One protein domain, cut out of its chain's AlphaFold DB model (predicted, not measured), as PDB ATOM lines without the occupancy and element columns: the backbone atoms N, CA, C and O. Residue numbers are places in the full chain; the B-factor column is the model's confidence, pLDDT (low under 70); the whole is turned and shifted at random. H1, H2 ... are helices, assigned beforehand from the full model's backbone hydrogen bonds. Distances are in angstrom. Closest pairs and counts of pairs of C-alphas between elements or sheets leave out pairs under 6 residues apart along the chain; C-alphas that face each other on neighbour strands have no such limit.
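AT A GLANCE: This is residues 4 to 48 and 60 to 173 of the 356 residues of an uncharacterized protein of Burkholderiales bacterium PBB4 (UniProt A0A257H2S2). A small up-and-down bundle of three helices, H5, H6 and H7, each running against the one before it, sits at one end of a long model; the long H4 folds against H5 and reaches away toward H2 and H3, which run side by side at the far end without touching. Residues 158 to 173 stick out from the bundle, and residues 4 to 18, with H1, stick out too. The printed part has 159 residues with seven named helices, H1 to H7 in chain order, and no named strand: all helix. It is extended, with a radius of gyration of the C-alphas of 25.8 A and spans of 76 by 51 by 33 A.

HOW THE PARTS SIT: Start at H1, residues 4 to 11, which touches no helix. H2, residues 20 to 48, and H3, residues 60 to 74, are near each other, with 12 pairs of C-alphas within 10 A. In the hairpin of H4, residues 78 to 104, and H5, residues 109 to 120, residues 97 to 104 touch 111 to 115, closest at C-alphas of Leu 100 and Ala 111, 5.2 A, opposite ways at a shallow tilt of 33 degrees, only just short of steep. H5 and H6, residues 129 to 139, touch as a hairpin, closest at C-alphas of Gly 116 and Ala 132, 4.2 A, at 13 degrees. H7, residues 144 to 172, touches H6 with residues 146 to 157 alone. In all seven helices every O i to N i+4 pair is within hydrogen-bond range.

IN THESE COORDINATES: Find C-alpha 4 at (15.664, 31.714, 50.485), where H1 begins. H2 is 41.3 A long, H4 39.0 A and H7 42.6 A, ending at C-alpha 172, (-4.569, 35.087, 19.229).

THE WHOLE: The C-alphas of Val 48 and Val 173 are the farthest apart, 83.5 A. Residues 49 to 59 are not printed; C-alphas 48 and 60 are 15.6 A apart across that cut. Of the links printed whole, none is long. Confidence is under 70 at residues 4 to 26.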
ATOM      1  N   MET A   4      14.571  31.397  49.543       37.69
ATOM      2  CA  MET A   4      15.664  31.714  50.485       37.69
ATOM      3  C   MET A   4      16.751  30.631  50.489       37.69
ATOM      4  O   MET A   4      17.926  30.936  50.673       37.69
ATOM      5  N   HIS A   5      16.394  29.381  50.185       39.19
ATOM      6  CA  HIS A   5      17.346  28.272  50.209       39.19
ATOM      7  C   HIS A   5      18.359  28.316  49.045       39.19
ATOM      8  O   HIS A   5      19.441  27.726  49.134       39.19
ATOM      9  N   PHE A   6      18.028  29.032  47.962       42.34
ATOM     10  CA  PHE A   6      18.909  29.218  46.805       42.34
ATOM     11  C   PHE A   6      19.974  30.297  47.054       42.34
ATOM     12  O   PHE A   6      21.127  30.120  46.658       42.34
ATOM     13  N   ILE A   7      19.626  31.361  47.788       47.84
ATOM     14  CA  ILE A   7      20.576  32.417  48.175       47.84
ATOM     15  C   ILE A   7      21.587  31.887  49.204       47.84
ATOM     16  O   ILE A   7      22.783  32.139  49.057       47.84
ATOM     17  N   ASP A   8      21.167  31.039  50.149       43.09
ATOM     18  CA  ASP A   8      22.088  30.410  51.112       43.09
ATOM     19  C   ASP A   8      23.098  29.451  50.457       43.09
ATOM     20  O   ASP A   8      24.270  29.407  50.842       43.09
ATOM     21  N   LYS A   9      22.699  28.717  49.408       41.97
ATOM     22  CA  LYS A   9      23.624  27.839  48.663       41.97
ATOM     23  C   LYS A   9      24.651  28.613  47.826       41.97
ATOM     24  O   LYS A   9      25.757  28.108  47.625       41.97
ATOM     25  N   LEU A  10      24.330  29.830  47.384       41.31
ATOM     26  CA  LEU A  10      25.277  30.738  46.721       41.31
ATOM     27  C   LEU A  10      26.189  31.456  47.731       41.31
ATOM     28  O   LEU A  10      27.392  31.575  47.489       41.31
ATOM     29  N   ALA A  11      25.666  31.837  48.899       41.12
ATOM     30  CA  ALA A  11      26.430  32.498  49.958       41.12
ATOM     31  C   ALA A  11      27.510  31.596  50.590       41.12
ATOM     32  O   ALA A  11      28.577  32.076  50.980       41.12
ATOM     33  N   ILE A  12      27.292  30.276  50.644       42.31
ATOM     34  CA  ILE A  12      28.251  29.324  51.233       42.31
ATOM     35  C   ILE A  12      29.460  29.052  50.314       42.31
ATOM     36  O   ILE A  12      30.533  28.699  50.807       42.31
ATOM     37  N   ARG A  13      29.357  29.282  48.994       37.12
ATOM     38  CA  ARG A  13      30.467  29.030  48.051       37.12
ATOM     39  C   ARG A  13      31.394  30.226  47.811       37.12
ATOM     40  O   ARG A  13      32.475  30.037  47.264       37.12
ATOM     41  N   ILE A  14      31.022  31.423  48.269       40.47
ATOM     42  CA  ILE A  14      31.823  32.657  48.142       40.47
ATOM     43  C   ILE A  14      32.234  33.168  49.532       40.47
ATOM     44  O   ILE A  14      32.242  34.357  49.830       40.47
ATOM     45  N   ARG A  15      32.633  32.248  50.415       39.38
ATOM     46  CA  ARG A  15      33.371  32.583  51.641       39.38
ATOM     47  C   ARG A  15      34.881  32.554  51.381       39.38
ATOM     48  O   ARG A  15      35.648  32.015  52.170       39.38
ATOM     49  N   ALA A  16      35.321  33.111  50.251       39.06
ATOM     50  CA  ALA A  16      36.733  33.414  50.049       39.06
ATOM     51  C   ALA A  16      37.061  34.697  50.835       39.06
ATOM     52  O   ALA A  16      36.277  35.650  50.791       39.06
ATOM     53  N   PRO A  17      38.165  34.741  51.596       43.44
ATOM     54  CA  PRO A  17      38.468  35.864  52.467       43.44
ATOM     55  C   PRO A  17      38.582  37.166  51.665       43.44
ATOM     56  O   PRO A  17      39.474  37.353  50.837       43.44
ATOM     57  N   ARG A  18      37.613  38.034  51.975       57.28
ATOM     58  CA  ARG A  18      37.490  39.469  51.716       57.28
ATOM     59  C   ARG A  18      38.842  40.188  51.563       57.28
ATOM     60  O   ARG A  18      39.822  39.883  52.238       57.28
ATOM     61  N   THR A  19      38.827  41.193  50.690       55.06
ATOM     62  CA  THR A  19      39.781  42.309  50.537       55.06
ATOM     63  C   THR A  19      41.198  42.016  50.041       55.06
ATOM     64  O   THR A  19      41.720  42.823  49.277       55.06
ATOM     65  N   ARG A  20      41.846  40.890  50.356       55.16
ATOM     66  CA  ARG A  20      43.283  40.765  50.019       55.16
ATOM     67  C   ARG A  20      43.576  40.763  48.522       55.16
ATOM     68  O   ARG A  20      44.516  41.424  48.113       55.16
ATOM     69  N   VAL A  21      42.778  40.084  47.700       58.16
ATOM     70  CA  VAL A  21      43.115  39.886  46.278       58.16
ATOM     71  C   VAL A  21      42.969  41.176  45.460       58.16
ATOM     72  O   VAL A  21      43.857  41.501  44.678       58.16
ATOM     73  N   GLY A  22      41.906  41.957  45.686       61.78
ATOM     74  CA  GLY A  22      41.675  43.221  44.973       61.78
ATOM     75  C   GLY A  22      42.705  44.300  45.318       61.78
ATOM     76  O   GLY A  22      43.295  44.908  44.421       61.78
ATOM     77  N   TYR A  23      42.993  44.493  46.611       63.56
ATOM     78  CA  TYR A  23      44.044  45.420  47.043       63.56
ATOM     79  C   TYR A  23      45.429  44.953  46.591       63.56
ATOM     80  O   TYR A  23      46.231  45.780  46.168       63.56
ATOM     81  N   PHE A  24      45.699  43.645  46.606       67.31
ATOM     82  CA  PHE A  24      46.959  43.084  46.127       67.31
ATOM     83  C   PHE A  24      47.150  43.295  44.620       67.31
ATOM     84  O   PHE A  24      48.241  43.672  44.207       67.31
ATOM     85  N   LEU A  25      46.097  43.159  43.806       62.50
ATOM     86  CA  LEU A  25      46.133  43.455  42.367       62.50
ATOM     87  C   LEU A  25      46.357  44.948  42.078       62.50
ATOM     88  O   LEU A  25      47.199  45.285  41.245       62.50
ATOM     89  N   ARG A  26      45.665  45.854  42.789       68.06
ATOM     90  CA  ARG A  26      45.893  47.310  42.660       68.06
ATOM     91  C   ARG A  26      47.308  47.699  43.107       68.06
ATOM     92  O   ARG A  26      47.961  48.508  42.452       68.06
ATOM     93  N   PHE A  27      47.802  47.080  44.177       72.56
ATOM     94  CA  PHE A  27      49.151  47.289  44.697       72.56
ATOM     95  C   PHE A  27      50.233  46.771  43.740       72.56
ATOM     96  O   PHE A  27      51.193  47.484  43.466       72.56
ATOM     97  N   LEU A  28      50.054  45.577  43.164       74.31
ATOM     98  CA  LEU A  28      50.934  45.029  42.125       74.31
ATOM     99  C   LEU A  28      50.983  45.927  40.889       74.31
ATOM    100  O   LEU A  28      52.064  46.159  40.354       74.31
ATOM    101  N   GLY A  29      49.839  46.475  40.468       76.25
ATOM    102  CA  GLY A  29      49.778  47.434  39.367       76.25
ATOM    103  C   GLY A  29      50.576  48.710  39.654       76.25
ATOM    104  O   GLY A  29      51.400  49.119  38.836       76.25
ATOM    105  N   ALA A  30      50.386  49.313  40.832       74.81
ATOM    106  CA  ALA A  30      51.107  50.520  41.238       74.81
ATOM    107  C   ALA A  30      52.618  50.277  41.403       74.81
ATOM    108  O   ALA A  30      53.428  51.068  40.918       74.81
ATOM    109  N   ALA A  31      53.005  49.160  42.026       75.88
ATOM    110  CA  ALA A  31      54.402  48.772  42.204       75.88
ATOM    111  C   ALA A  31      55.097  48.494  40.861       75.88
ATOM    112  O   ALA A  31      56.219  48.948  40.649       75.88
ATOM    113  N   ALA A  32      54.424  47.814  39.925       75.50
ATOM    114  CA  ALA A  32      54.949  47.584  38.580       75.50
ATOM    115  C   ALA A  32      55.112  48.897  37.795       75.50
ATOM    116  O   ALA A  32      56.106  49.073  37.095       75.50
ATOM    117  N   CYS A  33      54.173  49.837  37.943       75.56
ATOM    118  CA  CYS A  33      54.251  51.150  37.305       75.56
ATOM    119  C   CYS A  33      55.428  51.976  37.856       75.56
ATOM    120  O   CYS A  33      56.219  52.520  37.089       75.56
ATOM    121  N   LEU A  34      55.613  51.995  39.181       76.38
ATOM    122  CA  LEU A  34      56.764  52.635  39.827       76.38
ATOM    123  C   LEU A  34      58.091  51.996  39.409       76.38
ATOM    124  O   LEU A  34      59.033  52.716  39.087       76.38
ATOM    125  N   ALA A  35      58.163  50.664  39.363       77.25
ATOM    126  CA  ALA A  35      59.348  49.951  38.895       77.25
ATOM    127  C   ALA A  35      59.671  50.281  37.428       77.25
ATOM    128  O   ALA A  35      60.839  50.451  37.083       77.25
ATOM    129  N   PHE A  36      58.650  50.436  36.579       78.25
ATOM    130  CA  PHE A  36      58.819  50.856  35.190       78.25
ATOM    131  C   PHE A  36      59.369  52.286  35.091       78.25
ATOM    132  O   PHE A  36      60.379  52.500  34.426       78.25
ATOM    133  N   VAL A  37      58.773  53.250  35.802       77.50
ATOM    134  CA  VAL A  37      59.236  54.652  35.814       77.50
ATOM    135  C   VAL A  37      60.667  54.759  36.351       77.50
ATOM    136  O   VAL A  37      61.504  55.431  35.751       77.50
ATOM    137  N   MET A  38      60.975  54.046  37.437       81.50
ATOM    138  CA  MET A  38      62.323  53.976  38.010       81.50
ATOM    139  C   MET A  38      63.318  53.351  37.025       81.50
ATOM    140  O   MET A  38      64.405  53.887  36.831       81.50
ATOM    141  N   GLY A  39      62.946  52.254  36.361       80.75
ATOM    142  CA  GLY A  39      63.802  51.591  35.379       80.75
ATOM    143  C   GLY A  39      64.085  52.460  34.150       80.75
ATOM    144  O   GLY A  39      65.230  52.522  33.702       80.75
ATOM    145  N   VAL A  40      63.083  53.189  33.645       78.88
ATOM    146  CA  VAL A  40      63.261  54.159  32.550       78.88
ATOM    147  C   VAL A  40      64.173  55.306  32.992       78.88
ATOM    148  O   VAL A  40      65.084  55.672  32.253       78.88
ATOM    149  N   GLY A  41      63.989  55.827  34.210       77.62
ATOM    150  CA  GLY A  41      64.841  56.876  34.773       77.62
ATOM    151  C   GLY A  41      66.305  56.447  34.910       77.62
ATOM    152  O   GLY A  41      67.200  57.179  34.492       77.62
ATOM    153  N   ILE A  42      66.558  55.237  35.423       79.81
ATOM    154  CA  ILE A  42      67.911  54.669  35.548       79.81
ATOM    155  C   ILE A  42      68.545  54.463  34.169       79.81
ATOM    156  O   ILE A  42      69.715  54.793  33.978       79.81
ATOM    157  N   PHE A  43      67.781  53.964  33.193       74.38
ATOM    158  CA  PHE A  43      68.265  53.785  31.825       74.38
ATOM    159  C   PHE A  43      68.660  55.121  31.183       74.38
ATOM    160  O   PHE A  43      69.749  55.241  30.622       74.38
ATOM    161  N   PHE A  44      67.815  56.149  31.320       76.06
ATOM    162  CA  PHE A  44      68.093  57.488  30.801       76.06
ATOM    163  C   PHE A  44      69.316  58.115  31.480       76.06
ATOM    164  O   PHE A  44      70.194  58.653  30.808       76.06
ATOM    165  N   TYR A  45      69.417  57.983  32.805       78.69
ATOM    166  CA  TYR A  45      70.551  58.468  33.590       78.69
ATOM    167  C   TYR A  45      71.871  57.815  33.158       78.69
ATOM    168  O   TYR A  45      72.880  58.500  32.985       78.69
ATOM    169  N   TRP A  46      71.859  56.503  32.910       76.25
ATOM    170  CA  TRP A  46      73.040  55.777  32.447       76.25
ATOM    171  C   TRP A  46      73.485  56.225  31.047       76.25
ATOM    172  O   TRP A  46      74.683  56.339  30.787       76.25
ATOM    173  N   HIS A  47      72.526  56.549  30.175       73.44
ATOM    174  CA  HIS A  47      72.794  57.013  28.815       73.44
ATOM    175  C   HIS A  47      73.304  58.464  28.763       73.44
ATOM    176  O   HIS A  47      74.181  58.773  27.955       73.44
ATOM    177  N   VAL A  48      72.785  59.344  29.628       77.00
ATOM    178  CA  VAL A  48      73.180  60.763  29.708       77.00
ATOM    179  C   VAL A  48      74.574  60.934  30.317       77.00
ATOM    180  O   VAL A  48      75.322  61.804  29.883       77.00
ATOM    181  N   GLY A  60      70.070  44.983  26.411       78.31
ATOM    182  CA  GLY A  60      69.129  45.897  27.057       78.31
ATOM    183  C   GLY A  60      67.779  45.951  26.336       78.31
ATOM    184  O   GLY A  60      66.738  45.817  26.977       78.31
ATOM    185  N   ALA A  61      67.783  46.073  25.005       79.94
ATOM    186  CA  ALA A  61      66.551  46.086  24.214       79.94
ATOM    187  C   ALA A  61      65.754  44.778  24.369       79.94
ATOM    188  O   ALA A  61      64.547  44.813  24.620       79.94
ATOM    189  N   LEU A  62      66.427  43.622  24.306       83.56
ATOM    190  CA  LEU A  62      65.783  42.319  24.496       83.56
ATOM    191  C   LEU A  62      65.193  42.170  25.905       83.56
ATOM    192  O   LEU A  62      64.053  41.725  26.043       83.56
ATOM    193  N   PHE A  63      65.907  42.617  26.941       83.50
ATOM    194  CA  PHE A  63      65.403  42.597  28.316       83.50
ATOM    195  C   PHE A  63      64.126  43.438  28.479       83.50
ATOM    196  O   PHE A  63      63.130  42.956  29.021       83.50
ATOM    197  N   TRP A  64      64.110  44.661  27.941       81.00
ATOM    198  CA  TRP A  64      62.937  45.537  28.004       81.00
ATOM    199  C   TRP A  64      61.752  45.010  27.191       81.00
ATOM    200  O   TRP A  64      60.619  45.063  27.670       81.00
ATOM    201  N   THR A  65      61.986  44.443  26.002       84.19
ATOM    202  CA  THR A  65      60.906  43.803  25.225       84.19
ATOM    203  C   THR A  65      60.319  42.589  25.947       84.19
ATOM    204  O   THR A  65      59.097  42.445  25.986       84.19
ATOM    205  N   GLY A  66      61.150  41.766  26.595       89.81
ATOM    206  CA  GLY A  66      60.692  40.650  27.424       89.81
ATOM    207  C   GLY A  66      59.840  41.117  28.605       89.81
ATOM    208  O   GLY A  66      58.753  40.582  28.830       89.81
ATOM    209  N   LEU A  67      60.280  42.165  29.310       82.12
ATOM    210  CA  LEU A  67      59.533  42.753  30.426       82.12
ATOM    211  C   LEU A  67      58.197  43.358  29.967       82.12
ATOM    212  O   LEU A  67      57.181  43.184  30.636       82.12
ATOM    213  N   PHE A  68      58.170  44.013  28.804       83.00
ATOM    214  CA  PHE A  68      56.952  44.579  28.223       83.00
ATOM    215  C   PHE A  68      55.939  43.500  27.811       83.00
ATOM    216  O   PHE A  68      54.745  43.630  28.086       83.00
ATOM    217  N   LEU A  69      56.397  42.402  27.201       85.94
ATOM    218  CA  LEU A  69      55.535  41.267  26.855       85.94
ATOM    219  C   LEU A  69      54.992  40.566  28.108       85.94
ATOM    220  O   LEU A  69      53.817  40.191  28.138       85.94
ATOM    221  N   LEU A  70      55.812  40.438  29.156       82.19
ATOM    222  CA  LEU A  70      55.379  39.922  30.454       82.19
ATOM    223  C   LEU A  70      54.331  40.847  31.092       82.19
ATOM    224  O   LEU A  70      53.294  40.374  31.551       82.19
ATOM    225  N   TRP A  71      54.549  42.165  31.051       80.50
ATOM    226  CA  TRP A  71      53.601  43.167  31.541       80.50
ATOM    227  C   TRP A  71      52.264  43.094  30.801       80.50
ATOM    228  O   TRP A  71      51.220  43.011  31.440       80.50
ATOM    229  N   LYS A  72      52.280  42.999  29.465       82.31
ATOM    230  CA  LYS A  72      51.061  42.838  28.654       82.31
ATOM    231  C   LYS A  72      50.284  41.557  28.998       82.31
ATOM    232  O   LYS A  72      49.074  41.517  28.807       82.31
ATOM    233  N   LYS A  73      50.965  40.521  29.501       84.06
ATOM    234  CA  LYS A  73      50.350  39.255  29.935       84.06
ATOM    235  C   LYS A  73      49.814  39.308  31.373       84.06
ATOM    236  O   LYS A  73      48.875  38.583  31.682       84.06
ATOM    237  N   ILE A  74      50.407  40.138  32.236       79.81
ATOM    238  CA  ILE A  74      50.025  40.283  33.652       79.81
ATOM    239  C   ILE A  74      48.934  41.340  33.840       79.81
ATOM    240  O   ILE A  74      48.080  41.173  34.708       79.81
ATOM    241  N   VAL A  75      48.949  42.426  33.063       79.19
ATOM    242  CA  VAL A  75      47.963  43.496  33.218       79.19
ATOM    243  C   VAL A  75      46.594  42.990  32.767       79.19
ATOM    244  O   VAL A  75      46.419  42.681  31.585       79.19
ATOM    245  N   PRO A  76      45.615  42.898  33.688       73.38
ATOM    246  CA  PRO A  76      44.269  42.498  33.332       73.38
ATOM    247  C   PRO A  76      43.721  43.470  32.287       73.38
ATOM    248  O   PRO A  76      43.903  44.685  32.386       73.38
ATOM    249  N   SER A  77      43.048  42.932  31.271       80.69
ATOM    250  CA  SER A  77      42.350  43.749  30.276       80.69
ATOM    251  C   SER A  77      41.436  44.780  30.961       80.69
ATOM    252  O   SER A  77      40.877  44.511  32.028       80.69
ATOM    253  N   GLN A  78      41.227  45.944  30.343       82.50
ATOM    254  CA  GLN A  78      40.276  46.958  30.839       82.50
ATOM    255  C   GLN A  78      38.900  46.350  31.173       82.50
ATOM    256  O   GLN A  78      38.298  46.682  32.190       82.50
ATOM    257  N   LYS A  79      38.459  45.364  30.380       89.44
ATOM    258  CA  LYS A  79      37.223  44.612  30.615       89.44
ATOM    259  C   LYS A  79      37.210  43.900  31.974       89.44
ATOM    260  O   LYS A  79      36.255  44.049  32.722       89.44
ATOM    261  N   SER A  80      38.290  43.207  32.339       87.06
ATOM    262  CA  SER A  80      38.388  42.520  33.639       87.06
ATOM    263  C   SER A  80      38.427  43.466  34.847       87.06
ATOM    264  O   SER A  80      38.024  43.064  35.934       87.06
ATOM    265  N   ILE A  81      38.883  44.712  34.677       86.00
ATOM    266  CA  ILE A  81      38.829  45.720  35.749       86.00
ATOM    267  C   ILE A  81      37.381  46.168  35.973       86.00
ATOM    268  O   ILE A  81      36.937  46.254  37.116       86.00
ATOM    269  N   GLU A  82      36.638  46.408  34.893       90.81
ATOM    270  CA  GLU A  82      35.231  46.799  34.973       90.81
ATOM    271  C   GLU A  82      34.349  45.669  35.520       90.81
ATOM    272  O   GLU A  82      33.489  45.912  36.363       90.81
ATOM    273  N   ASP A  83      34.607  44.420  35.123       90.12
ATOM    274  CA  ASP A  83      33.907  43.255  35.674       90.12
ATOM    275  C   ASP A  83      34.187  43.090  37.180       90.12
ATOM    276  O   ASP A  83      33.278  42.784  37.953       90.12
ATOM    277  N   PHE A  84      35.420  43.369  37.630       88.88
ATOM    278  CA  PHE A  84      35.754  43.385  39.057       88.88
ATOM    279  C   PHE A  84      35.027  44.509  39.806       88.88
ATOM    280  O   PHE A  84      34.509  44.279  40.896       88.88
ATOM    281  N   ARG A  85      34.944  45.707  39.216       91.06
ATOM    282  CA  ARG A  85      34.225  46.848  39.799       91.06
ATOM    283  C   ARG A  85      32.735  46.550  39.960       91.06
ATOM    284  O   ARG A  85      32.191  46.770  41.035       91.06
ATOM    285  N   ARG A  86      32.099  45.958  38.944       91.81
ATOM    286  CA  ARG A  86      30.696  45.512  39.021       91.81
ATOM    287  C   ARG A  86      30.482  44.454  40.100       91.81
ATOM    288  O   ARG A  86      29.477  44.495  40.801       91.81
ATOM    289  N   ALA A  87      31.419  43.519  40.255       90.56
ATOM    290  CA  ALA A  87      31.344  42.506  41.304       90.56
ATOM    291  C   ALA A  87      31.492  43.110  42.716       90.56
ATOM    292  O   ALA A  87      30.805  42.682  43.642       90.56
ATOM    293  N   GLU A  88      32.368  44.106  42.880       93.00
ATOM    294  CA  GLU A  88      32.546  44.850  44.133       93.00
ATOM    295  C   GLU A  88      31.273  45.640  44.487       93.00
ATOM    296  O   GLU A  88      30.744  45.483  45.589       93.00
ATOM    297  N   GLU A  89      30.709  46.379  43.527       92.75
ATOM    298  CA  GLU A  89      29.454  47.130  43.688       92.75
ATOM    299  C   GLU A  89      28.265  46.206  44.037       92.75
ATOM    300  O   GLU A  89      27.492  46.504  44.952       92.75
ATOM    301  N   ALA A  90      28.149  45.041  43.386       91.06
ATOM    302  CA  ALA A  90      27.111  44.050  43.689       91.06
ATOM    303  C   ALA A  90      27.233  43.486  45.117       91.06
ATOM    304  O   ALA A  90      26.231  43.273  45.809       91.06
ATOM    305  N   LEU A  91      28.463  43.263  45.593       93.12
ATOM    306  CA  LEU A  91      28.704  42.770  46.946       93.12
ATOM    307  C   LEU A  91      28.335  43.818  48.000       93.12
ATOM    308  O   LEU A  91      27.656  43.481  48.972       93.12
ATOM    309  N   GLU A  92      28.761  45.069  47.824       92.62
ATOM    310  CA  GLU A  92      28.400  46.167  48.729       92.62
ATOM    311  C   GLU A  92      26.885  46.334  48.811       92.62
ATOM    312  O   GLU A  92      26.316  46.467  49.895       92.62
ATOM    313  N   GLN A  93      26.203  46.248  47.675       93.06
ATOM    314  CA  GLN A  93      24.760  46.370  47.652       93.06
ATOM    315  C   GLN A  93      24.053  45.197  48.350       93.06
ATOM    316  O   GLN A  93      23.108  45.435  49.101       93.06
ATOM    317  N   SER A  94      24.531  43.956  48.197       93.12
ATOM    318  CA  SER A  94      23.976  42.814  48.944       93.12
ATOM    319  C   SER A  94      24.084  42.998  50.465       93.12
ATOM    320  O   SER A  94      23.171  42.638  51.205       93.12
ATOM    321  N   GLN A  95      25.166  43.628  50.939       95.94
ATOM    322  CA  GLN A  95      25.356  43.927  52.360       95.94
ATOM    323  C   GLN A  95      24.397  45.023  52.824       95.94
ATOM    324  O   GLN A  95      23.790  44.897  53.885       95.94
ATOM    325  N   ARG A  96      24.201  46.060  52.002       96.19
ATOM    326  CA  ARG A  96      23.225  47.122  52.280       96.19
ATOM    327  C   ARG A  96      21.797  46.585  52.349       96.19
ATOM    328  O   ARG A  96      21.050  47.003  53.224       96.19
ATOM    329  N   VAL A  97      21.416  45.657  51.468       95.69
ATOM    330  CA  VAL A  97      20.097  45.002  51.530       95.69
ATOM    331  C   VAL A  97      19.943  44.242  52.848       95.69
ATOM    332  O   VAL A  97      18.954  44.456  53.539       95.69
ATOM    333  N   ALA A  98      20.944  43.455  53.254       96.50
ATOM    334  CA  ALA A  98      20.899  42.715  54.518       96.50
ATOM    335  C   ALA A  98      20.775  43.636  55.753       96.50
ATOM    336  O   ALA A  98      20.007  43.356  56.674       96.50
ATOM    337  N   GLU A  99      21.491  44.765  55.777       97.62
ATOM    338  CA  GLU A  99      21.389  45.755  56.860       97.62
ATOM    339  C   GLU A  99      20.007  46.429  56.903       97.62
ATOM    340  O   GLU A  99      19.431  46.656  57.978       97.62
ATOM    341  N   LEU A 100      19.443  46.735  55.734       97.50
ATOM    342  CA  LEU A 100      18.103  47.300  55.632       97.50
ATOM    343  C   LEU A 100      17.029  46.289  56.036       97.50
ATOM    344  O   LEU A 100      16.080  46.679  56.706       97.50
ATOM    345  N   GLU A 101      17.182  45.007  55.712       97.25
ATOM    346  CA  GLU A 101      16.282  43.941  56.169       97.25
ATOM    347  C   GLU A 101      16.320  43.785  57.694       97.25
ATOM    348  O   GLU A 101      15.274  43.693  58.339       97.25
ATOM    349  N   GLN A 102      17.505  43.851  58.304       97.81
ATOM    350  CA  GLN A 102      17.628  43.866  59.764       97.81
ATOM    351  C   GLN A 102      16.971  45.112  60.384       97.81
ATOM    352  O   GLN A 102      16.403  45.059  61.475       97.81
ATOM    353  N   SER A 103      17.042  46.254  59.704       97.56
ATOM    354  CA  SER A 103      16.396  47.496  60.144       97.56
ATOM    355  C   SER A 103      14.877  47.455  59.958       97.56
ATOM    356  O   SER A 103      14.139  47.906  60.830       97.56
ATOM    357  N   LEU A 104      14.405  46.813  58.892       97.50
ATOM    358  CA  LEU A 104      12.994  46.532  58.655       97.50
ATOM    359  C   LEU A 104      12.416  45.608  59.731       97.50
ATOM    360  O   LEU A 104      11.320  45.860  60.219       97.50
ATOM    361  N   ALA A 105      13.167  44.588  60.163       97.62
ATOM    362  CA  ALA A 105      12.768  43.710  61.264       97.62
ATOM    363  C   ALA A 105      12.591  44.462  62.599       97.62
ATOM    364  O   ALA A 105      11.878  43.993  63.483       97.62
ATOM    365  N   ARG A 106      13.203  45.647  62.736       97.69
ATOM    366  CA  ARG A 106      13.017  46.563  63.874       97.69
ATOM    367  C   ARG A 106      11.842  47.535  63.691       97.69
ATOM    368  O   ARG A 106      11.616  48.361  64.568       97.69
ATOM    369  N   GLY A 107      11.106  47.444  62.583       97.31
ATOM    370  CA  GLY A 107       9.957  48.299  62.275       97.31
ATOM    371  C   GLY A 107      10.314  49.661  61.673       97.31
ATOM    372  O   GLY A 107       9.471  50.549  61.672       97.31
ATOM    373  N   ASP A 108      11.535  49.864  61.166       98.06
ATOM    374  CA  ASP A 108      11.916  51.152  60.575       98.06
ATOM    375  C   ASP A 108      11.281  51.348  59.182       98.06
ATOM    376  O   ASP A 108      11.711  50.762  58.181       98.06
ATOM    377  N   ALA A 109      10.278  52.226  59.091       98.19
ATOM    378  CA  ALA A 109       9.610  52.555  57.833       98.19
ATOM    379  C   ALA A 109      10.542  53.203  56.792       98.19
ATOM    380  O   ALA A 109      10.285  53.106  55.586       98.19
ATOM    381  N   ARG A 110      11.643  53.850  57.207       98.00
ATOM    382  CA  ARG A 110      12.643  54.386  56.266       98.00
ATOM    383  C   ARG A 110      13.446  53.265  55.626       98.00
ATOM    384  O   ARG A 110      13.730  53.350  54.432       98.00
ATOM    385  N   ALA A 111      13.765  52.217  56.385       98.12
ATOM    386  CA  ALA A 111      14.425  51.034  55.846       98.12
ATOM    387  C   ALA A 111      13.526  50.317  54.827       98.12
ATOM    388  O   ALA A 111      13.992  49.973  53.742       98.12
ATOM    389  N   ALA A 112      12.223  50.201  55.121       98.19
ATOM    390  CA  ALA A 112      11.227  49.709  54.166       98.19
ATOM    391  C   ALA A 112      11.215  50.543  52.872       98.19
ATOM    392  O   ALA A 112      11.318  50.000  51.774       98.19
ATOM    393  N   ALA A 113      11.159  51.875  52.982       98.31
ATOM    394  CA  ALA A 113      11.174  52.755  51.814       98.31
ATOM    395  C   ALA A 113      12.470  52.621  50.993       98.31
ATOM    396  O   ALA A 113      12.410  52.612  49.765       98.31
ATOM    397  N   ALA A 114      13.624  52.490  51.654       97.62
ATOM    398  CA  ALA A 114      14.915  52.302  50.995       97.62
ATOM    399  C   ALA A 114      15.004  50.950  50.265       97.62
ATOM    400  O   ALA A 114      15.485  50.908  49.134       97.62
ATOM    401  N   LEU A 115      14.493  49.864  50.858       97.25
ATOM    402  CA  LEU A 115      14.374  48.568  50.177       97.25
ATOM    403  C   LEU A 115      13.464  48.668  48.951       97.25
ATOM    404  O   LEU A 115      13.840  48.210  47.873       97.25
ATOM    405  N   GLY A 116      12.313  49.334  49.083       97.62
ATOM    406  CA  GLY A 116      11.415  49.600  47.958       97.62
ATOM    407  C   GLY A 116      12.106  50.351  46.815       97.62
ATOM    408  O   GLY A 116      11.945  49.992  45.652       97.62
ATOM    409  N   GLU A 117      12.934  51.355  47.128       97.06
ATOM    410  CA  GLU A 117      13.721  52.086  46.127       97.06
ATOM    411  C   GLU A 117      14.780  51.216  45.444       97.06
ATOM    412  O   GLU A 117      14.960  51.338  44.230       97.06
ATOM    413  N   ILE A 118      15.454  50.335  46.191       96.12
ATOM    414  CA  ILE A 118      16.447  49.408  45.636       96.12
ATOM    415  C   ILE A 118      15.799  48.476  44.605       96.12
ATOM    416  O   ILE A 118      16.334  48.350  43.505       96.12
ATOM    417  N   TYR A 119      14.646  47.880  44.924       96.50
ATOM    418  CA  TYR A 119      13.928  46.998  43.991       96.50
ATOM    419  C   TYR A 119      13.276  47.750  42.821       96.50
ATOM    420  O   TYR A 119      13.092  47.174  41.752       96.50
ATOM    421  N   TYR A 120      12.949  49.036  42.993       97.25
ATOM    422  CA  TYR A 120      12.345  49.855  41.939       97.25
ATOM    423  C   TYR A 120      13.357  50.367  40.903       97.25
ATOM    424  O   TYR A 120      13.021  50.460  39.726       97.25
ATOM    425  N   CYS A 121      14.579  50.730  41.314       94.50
ATOM    426  CA  CYS A 121      15.506  51.481  40.455       94.50
ATOM    427  C   CYS A 121      16.359  50.630  39.493       94.50
ATOM    428  O   CYS A 121      17.167  51.223  38.783       94.50
ATOM    429  N   ASP A 122      16.241  49.296  39.491       86.00
ATOM    430  CA  ASP A 122      16.956  48.348  38.596       86.00
ATOM    431  C   ASP A 122      18.487  48.518  38.517       86.00
ATOM    432  O   ASP A 122      19.158  47.998  37.633       86.00
ATOM    433  N   LYS A 123      19.099  49.280  39.431       80.19
ATOM    434  CA  LYS A 123      20.516  49.645  39.282       80.19
ATOM    435  C   LYS A 123      21.461  48.458  39.443       80.19
ATOM    436  O   LYS A 123      22.629  48.580  39.087       80.19
ATOM    437  N   PHE A 124      20.987  47.349  40.003       79.88
ATOM    438  CA  PHE A 124      21.860  46.253  40.412       79.88
ATOM    439  C   PHE A 124      21.172  44.884  40.586       79.88
ATOM    440  O   PHE A 124      21.851  43.867  40.699       79.88
ATOM    441  N   ALA A 125      19.843  44.847  40.656       81.19
ATOM    442  CA  ALA A 125      19.043  43.629  40.683       81.19
ATOM    443  C   ALA A 125      17.891  43.826  39.705       81.19
ATOM    444  O   ALA A 125      17.410  44.956  39.616       81.19
ATOM    445  N   GLU A 126      17.470  42.751  39.029       90.75
ATOM    446  CA  GLU A 126      16.326  42.783  38.114       90.75
ATOM    447  C   GLU A 126      15.141  43.478  38.787       90.75
ATOM    448  O   GLU A 126      14.736  43.108  39.896       90.75
ATOM    449  N   GLN A 127      14.624  44.509  38.122       95.44
ATOM    450  CA  GLN A 127      13.492  45.292  38.587       95.44
ATOM    451  C   GLN A 127      12.316  44.385  38.976       95.44
ATOM    452  O   GLN A 127      11.653  43.791  38.126       95.44
ATOM    453  N   ASP A 128      12.014  44.319  40.272       96.44
ATOM    454  CA  ASP A 128      10.880  43.561  40.801       96.44
ATOM    455  C   ASP A 128       9.859  44.548  41.369       96.44
ATOM    456  O   ASP A 128       9.881  44.915  42.550       96.44
ATOM    457  N   LEU A 129       8.961  45.009  40.493       97.31
ATOM    458  CA  LEU A 129       7.923  45.980  40.842       97.31
ATOM    459  C   LEU A 129       6.988  45.462  41.946       97.31
ATOM    460  O   LEU A 129       6.486  46.258  42.738       97.31
ATOM    461  N   GLN A 130       6.778  44.144  42.037       97.69
ATOM    462  CA  GLN A 130       5.922  43.535  43.058       97.69
ATOM    463  C   GLN A 130       6.585  43.599  44.437       97.69
ATOM    464  O   GLN A 130       5.953  44.024  45.408       97.69
ATOM    465  N   ARG A 131       7.879  43.262  44.535       97.06
ATOM    466  CA  ARG A 131       8.644  43.443  45.783       97.06
ATOM    467  C   ARG A 131       8.763  44.909  46.162       97.06
ATOM    468  O   ARG A 131       8.555  45.251  47.324       97.06
ATOM    469  N   ALA A 132       9.061  45.777  45.196       98.00
ATOM    470  CA  ALA A 132       9.128  47.212  45.436       98.00
ATOM    471  C   ALA A 132       7.807  47.729  46.026       98.00
ATOM    472  O   ALA A 132       7.818  48.406  47.056       98.00
ATOM    473  N   LEU A 133       6.670  47.353  45.426       98.44
ATOM    474  CA  LEU A 133       5.342  47.716  45.912       98.44
ATOM    475  C   LEU A 133       5.096  47.215  47.340       98.44
ATOM    476  O   LEU A 133       4.639  47.994  48.172       98.44
ATOM    477  N   HIS A 134       5.445  45.962  47.642       98.19
ATOM    478  CA  HIS A 134       5.295  45.393  48.982       98.19
ATOM    479  C   HIS A 134       6.010  46.231  50.054       98.19
ATOM    480  O   HIS A 134       5.395  46.629  51.045       98.19
ATOM    481  N   TYR A 135       7.285  46.570  49.841       98.44
ATOM    482  CA  TYR A 135       8.037  47.385  50.799       98.44
ATOM    483  C   TYR A 135       7.534  48.831  50.876       98.44
ATOM    484  O   TYR A 135       7.491  49.410  51.965       98.44
ATOM    485  N   PHE A 136       7.110  49.420  49.752       98.50
ATOM    486  CA  PHE A 136       6.501  50.750  49.775       98.50
ATOM    487  C   PHE A 136       5.154  50.773  50.490       98.50
ATOM    488  O   PHE A 136       4.846  51.790  51.106       98.50
ATOM    489  N   ASP A 137       4.380  49.692  50.455       98.44
ATOM    490  CA  ASP A 137       3.120  49.587  51.187       98.44
ATOM    491  C   ASP A 137       3.338  49.479  52.695       98.44
ATOM    492  O   ASP A 137       2.634  50.149  53.452       98.44
ATOM    493  N   ILE A 138       4.376  48.756  53.134       98.19
ATOM    494  CA  ILE A 138       4.817  48.773  54.538       98.19
ATOM    495  C   ILE A 138       5.229  50.197  54.938       98.19
ATOM    496  O   ILE A 138       4.751  50.737  55.936       98.19
ATOM    497  N   ALA A 139       6.067  50.853  54.130       98.31
ATOM    498  CA  ALA A 139       6.522  52.215  54.401       98.31
ATOM    499  C   ALA A 139       5.391  53.260  54.349       98.31
ATOM    500  O   ALA A 139       5.465  54.285  55.026       98.31
ATOM    501  N   ALA A 140       4.347  53.034  53.546       98.38
ATOM    502  CA  ALA A 140       3.233  53.959  53.349       98.38
ATOM    503  C   ALA A 140       2.358  54.138  54.596       98.38
ATOM    504  O   ALA A 140       1.599  55.109  54.648       98.38
ATOM    505  N   ILE A 141       2.482  53.241  55.582       98.12
ATOM    506  CA  ILE A 141       1.820  53.355  56.884       98.12
ATOM    507  C   ILE A 141       2.315  54.611  57.619       98.12
ATOM    508  O   ILE A 141       1.502  55.393  58.105       98.12
ATOM    509  N   GLU A 142       3.629  54.854  57.630       97.88
ATOM    510  CA  GLU A 142       4.235  55.978  58.364       97.88
ATOM    511  C   GLU A 142       4.697  57.128  57.457       97.88
ATOM    512  O   GLU A 142       4.775  58.280  57.886       97.88
ATOM    513  N   LEU A 143       5.014  56.847  56.187       98.00
ATOM    514  CA  LEU A 143       5.624  57.805  55.265       98.00
ATOM    515  C   LEU A 143       4.673  58.169  54.108       98.00
ATOM    516  O   LEU A 143       4.562  57.432  53.123       98.00
ATOM    517  N   PRO A 144       4.084  59.384  54.097       97.69
ATOM    518  CA  PRO A 144       3.206  59.835  53.008       97.69
ATOM    519  C   PRO A 144       3.890  59.891  51.633       97.69
ATOM    520  O   PRO A 144       3.242  59.800  50.588       97.69
ATOM    521  N   LYS A 145       5.220  60.064  51.606       97.31
ATOM    522  CA  LYS A 145       6.009  60.017  50.365       97.31
ATOM    523  C   LYS A 145       6.027  58.609  49.761       97.31
ATOM    524  O   LYS A 145       5.885  58.497  48.546       97.31
ATOM    525  N   ALA A 146       6.134  57.569  50.590       97.50
ATOM    526  CA  ALA A 146       6.095  56.180  50.140       97.50
ATOM    527  C   ALA A 146       4.728  55.829  49.539       97.50
ATOM    528  O   ALA A 146       4.673  55.244  48.463       97.50
ATOM    529  N   LYS A 147       3.630  56.321  50.130       98.00
ATOM    530  CA  LYS A 147       2.270  56.141  49.590       98.00
ATOM    531  C   LYS A 147       2.123  56.636  48.146       98.00
ATOM    532  O   LYS A 147       1.528  55.950  47.319       98.00
ATOM    533  N   ARG A 148       2.689  57.808  47.825       97.81
ATOM    534  CA  ARG A 148       2.684  58.349  46.451       97.81
ATOM    535  C   ARG A 148       3.493  57.482  45.484       97.81
ATOM    536  O   ARG A 148       3.061  57.271  44.356       97.81
ATOM    537  N   LYS A 149       4.638  56.953  45.921       97.94
ATOM    538  CA  LYS A 149       5.432  56.025  45.101       97.94
ATOM    539  C   LYS A 149       4.689  54.709  44.864       97.94
ATOM    540  O   LYS A 149       4.580  54.289  43.719       97.94
ATOM    541  N   ALA A 150       4.071  54.134  45.897       98.06
ATOM    542  CA  ALA A 150       3.248  52.932  45.771       98.06
ATOM    543  C   ALA A 150       2.112  53.106  44.747       98.06
ATOM    544  O   ALA A 150       1.862  52.213  43.944       98.06
ATOM    545  N   THR A 151       1.438  54.264  44.718       98.25
ATOM    546  CA  THR A 151       0.391  54.524  43.711       98.25
ATOM    547  C   THR A 151       0.920  54.569  42.281       98.25
ATOM    548  O   THR A 151       0.241  54.080  41.383       98.25
ATOM    549  N   VAL A 152       2.123  55.112  42.068       97.94
ATOM    550  CA  VAL A 152       2.757  55.134  40.741       97.94
ATOM    551  C   VAL A 152       3.126  53.714  40.312       97.94
ATOM    552  O   VAL A 152       2.744  53.294  39.226       97.94
ATOM    553  N   ILE A 153       3.751  52.937  41.201       97.75
ATOM    554  CA  ILE A 153       4.154  51.552  40.912       97.75
ATOM    555  C   ILE A 153       2.940  50.671  40.592       97.75
ATOM    556  O   ILE A 153       2.981  49.885  39.650       97.75
ATOM    557  N   ARG A 154       1.816  50.831  41.306       98.31
ATOM    558  CA  ARG A 154       0.568  50.120  40.969       98.31
ATOM    559  C   ARG A 154       0.072  50.444  39.561       98.31
ATOM    560  O   ARG A 154      -0.388  49.544  38.864       98.31
ATOM    561  N   ALA A 155       0.151  51.709  39.149       98.12
ATOM    562  CA  ALA A 155      -0.246  52.116  37.804       98.12
ATOM    563  C   ALA A 155       0.687  51.521  36.735       98.12
ATOM    564  O   ALA A 155       0.207  51.063  35.701       98.12
ATOM    565  N   GLU A 156       1.995  51.471  37.001       97.81
ATOM    566  CA  GLU A 156       2.981  50.839  36.114       97.81
ATOM    567  C   GLU A 156       2.740  49.329  35.965       97.81
ATOM    568  O   GLU A 156       2.715  48.824  34.845       97.81
ATOM    569  N   ILE A 157       2.483  48.616  37.067       97.50
ATOM    570  CA  ILE A 157       2.140  47.185  37.040       97.50
ATOM    571  C   ILE A 157       0.862  46.954  36.225       97.50
ATOM    572  O   ILE A 157       0.843  46.100  35.339       97.50
ATOM    573  N   ALA A 158      -0.190  47.744  36.465       97.94
ATOM    574  CA  ALA A 158      -1.446  47.628  35.726       97.94
ATOM    575  C   ALA A 158      -1.261  47.880  34.218       97.94
ATOM    576  O   ALA A 158      -1.859  47.187  33.392       97.94
ATOM    577  N   LEU A 159      -0.407  48.839  33.847       97.56
ATOM    578  CA  LEU A 159      -0.060  49.107  32.453       97.56
ATOM    579  C   LEU A 159       0.715  47.939  31.825       97.56
ATOM    580  O   LEU A 159       0.414  47.542  30.699       97.56
ATOM    581  N   ALA A 160       1.679  47.362  32.547       96.50
ATOM    582  CA  ALA A 160       2.435  46.199  32.084       96.50
ATOM    583  C   ALA A 160       1.521  44.981  31.854       96.50
ATOM    584  O   ALA A 160       1.616  44.318  30.820       96.50
ATOM    585  N   GLU A 161       0.580  44.724  32.765       97.69
ATOM    586  CA  GLU A 161      -0.425  43.666  32.615       97.69
ATOM    587  C   GLU A 161      -1.370  43.918  31.434       97.69
ATOM    588  O   GLU A 161      -1.669  42.994  30.671       97.69
ATOM    589  N   ALA A 162      -1.820  45.162  31.239       97.12
ATOM    590  CA  ALA A 162      -2.656  45.535  30.101       97.12
ATOM    591  C   ALA A 162      -1.927  45.322  28.764       97.12
ATOM    592  O   ALA A 162      -2.501  44.757  27.830       97.12
ATOM    593  N   ASN A 163      -0.648  45.698  28.688       96.69
ATOM    594  CA  ASN A 163       0.185  45.485  27.504       96.69
ATOM    595  C   ASN A 163       0.416  43.996  27.225       96.69
ATOM    596  O   ASN A 163       0.329  43.571  26.074       96.69
ATOM    597  N   LYS A 164       0.637  43.184  28.264       97.38
ATOM    598  CA  LYS A 164       0.748  41.728  28.119       97.38
ATOM    599  C   LYS A 164      -0.537  41.118  27.552       97.38
ATOM    600  O   LYS A 164      -0.474  40.357  26.592       97.38
ATOM    601  N   ARG A 165      -1.706  41.495  28.083       96.88
ATOM    602  CA  ARG A 165      -3.008  41.039  27.558       96.88
ATOM    603  C   ARG A 165      -3.221  41.463  26.111       96.88
ATOM    604  O   ARG A 165      -3.739  40.683  25.321       96.88
ATOM    605  N   ARG A 166      -2.817  42.685  25.756       94.94
ATOM    606  CA  ARG A 166      -2.869  43.163  24.373       94.94
ATOM    607  C   ARG A 166      -2.008  42.298  23.451       94.94
ATOM    608  O   ARG A 166      -2.512  41.874  22.421       94.94
ATOM    609  N   ALA A 167      -0.773  41.985  23.840       95.19
ATOM    610  CA  ALA A 167       0.106  41.113  23.060       95.19
ATOM    611  C   ALA A 167      -0.459  39.686  22.921       95.19
ATOM    612  O   ALA A 167      -0.399  39.095  21.849       95.19
ATOM    613  N   GLU A 168      -1.068  39.139  23.979       95.06
ATOM    614  CA  GLU A 168      -1.758  37.843  23.923       95.06
ATOM    615  C   GLU A 168      -2.978  37.866  22.993       95.06
ATOM    616  O   GLU A 168      -3.254  36.875  22.323       95.06
ATOM    617  N   LEU A 169      -3.719  38.979  22.946       92.06
ATOM    618  CA  LEU A 169      -4.829  39.161  22.010       92.06
ATOM    619  C   LEU A 169      -4.322  39.293  20.574       92.06
ATOM    620  O   LEU A 169      -4.847  38.613  19.703       92.06
ATOM    621  N   GLU A 170      -3.287  40.097  20.334       89.81
ATOM    622  CA  GLU A 170      -2.656  40.244  19.016       89.81
ATOM    623  C   GLU A 170      -2.091  38.907  18.509       89.81
ATOM    624  O   GLU A 170      -2.257  38.595  17.338       89.81
ATOM    625  N   ALA A 171      -1.527  38.067  19.385       91.44
ATOM    626  CA  ALA A 171      -1.064  36.722  19.028       91.44
ATOM    627  C   ALA A 171      -2.207  35.717  18.781       91.44
ATOM    628  O   ALA A 171      -2.029  34.736  18.061       91.44
ATOM    629  N   LYS A 172      -3.371  35.924  19.411       89.44
ATOM    630  CA  LYS A 172      -4.569  35.087  19.229       89.44
ATOM    631  C   LYS A 172      -5.410  35.489  18.035       89.44
ATOM    632  O   LYS A 172      -6.256  34.694  17.645       89.44
ATOM    633  N   VAL A 173      -5.244  36.697  17.513       86.19
ATOM    634  CA  VAL A 173      -5.789  37.088  16.218       86.19
ATOM    635  C   VAL A 173      -4.882  36.386  15.202       86.19
ATOM    636  O   VAL A 173      -3.767  36.857  14.991       86.19
TER     637      VAL A 173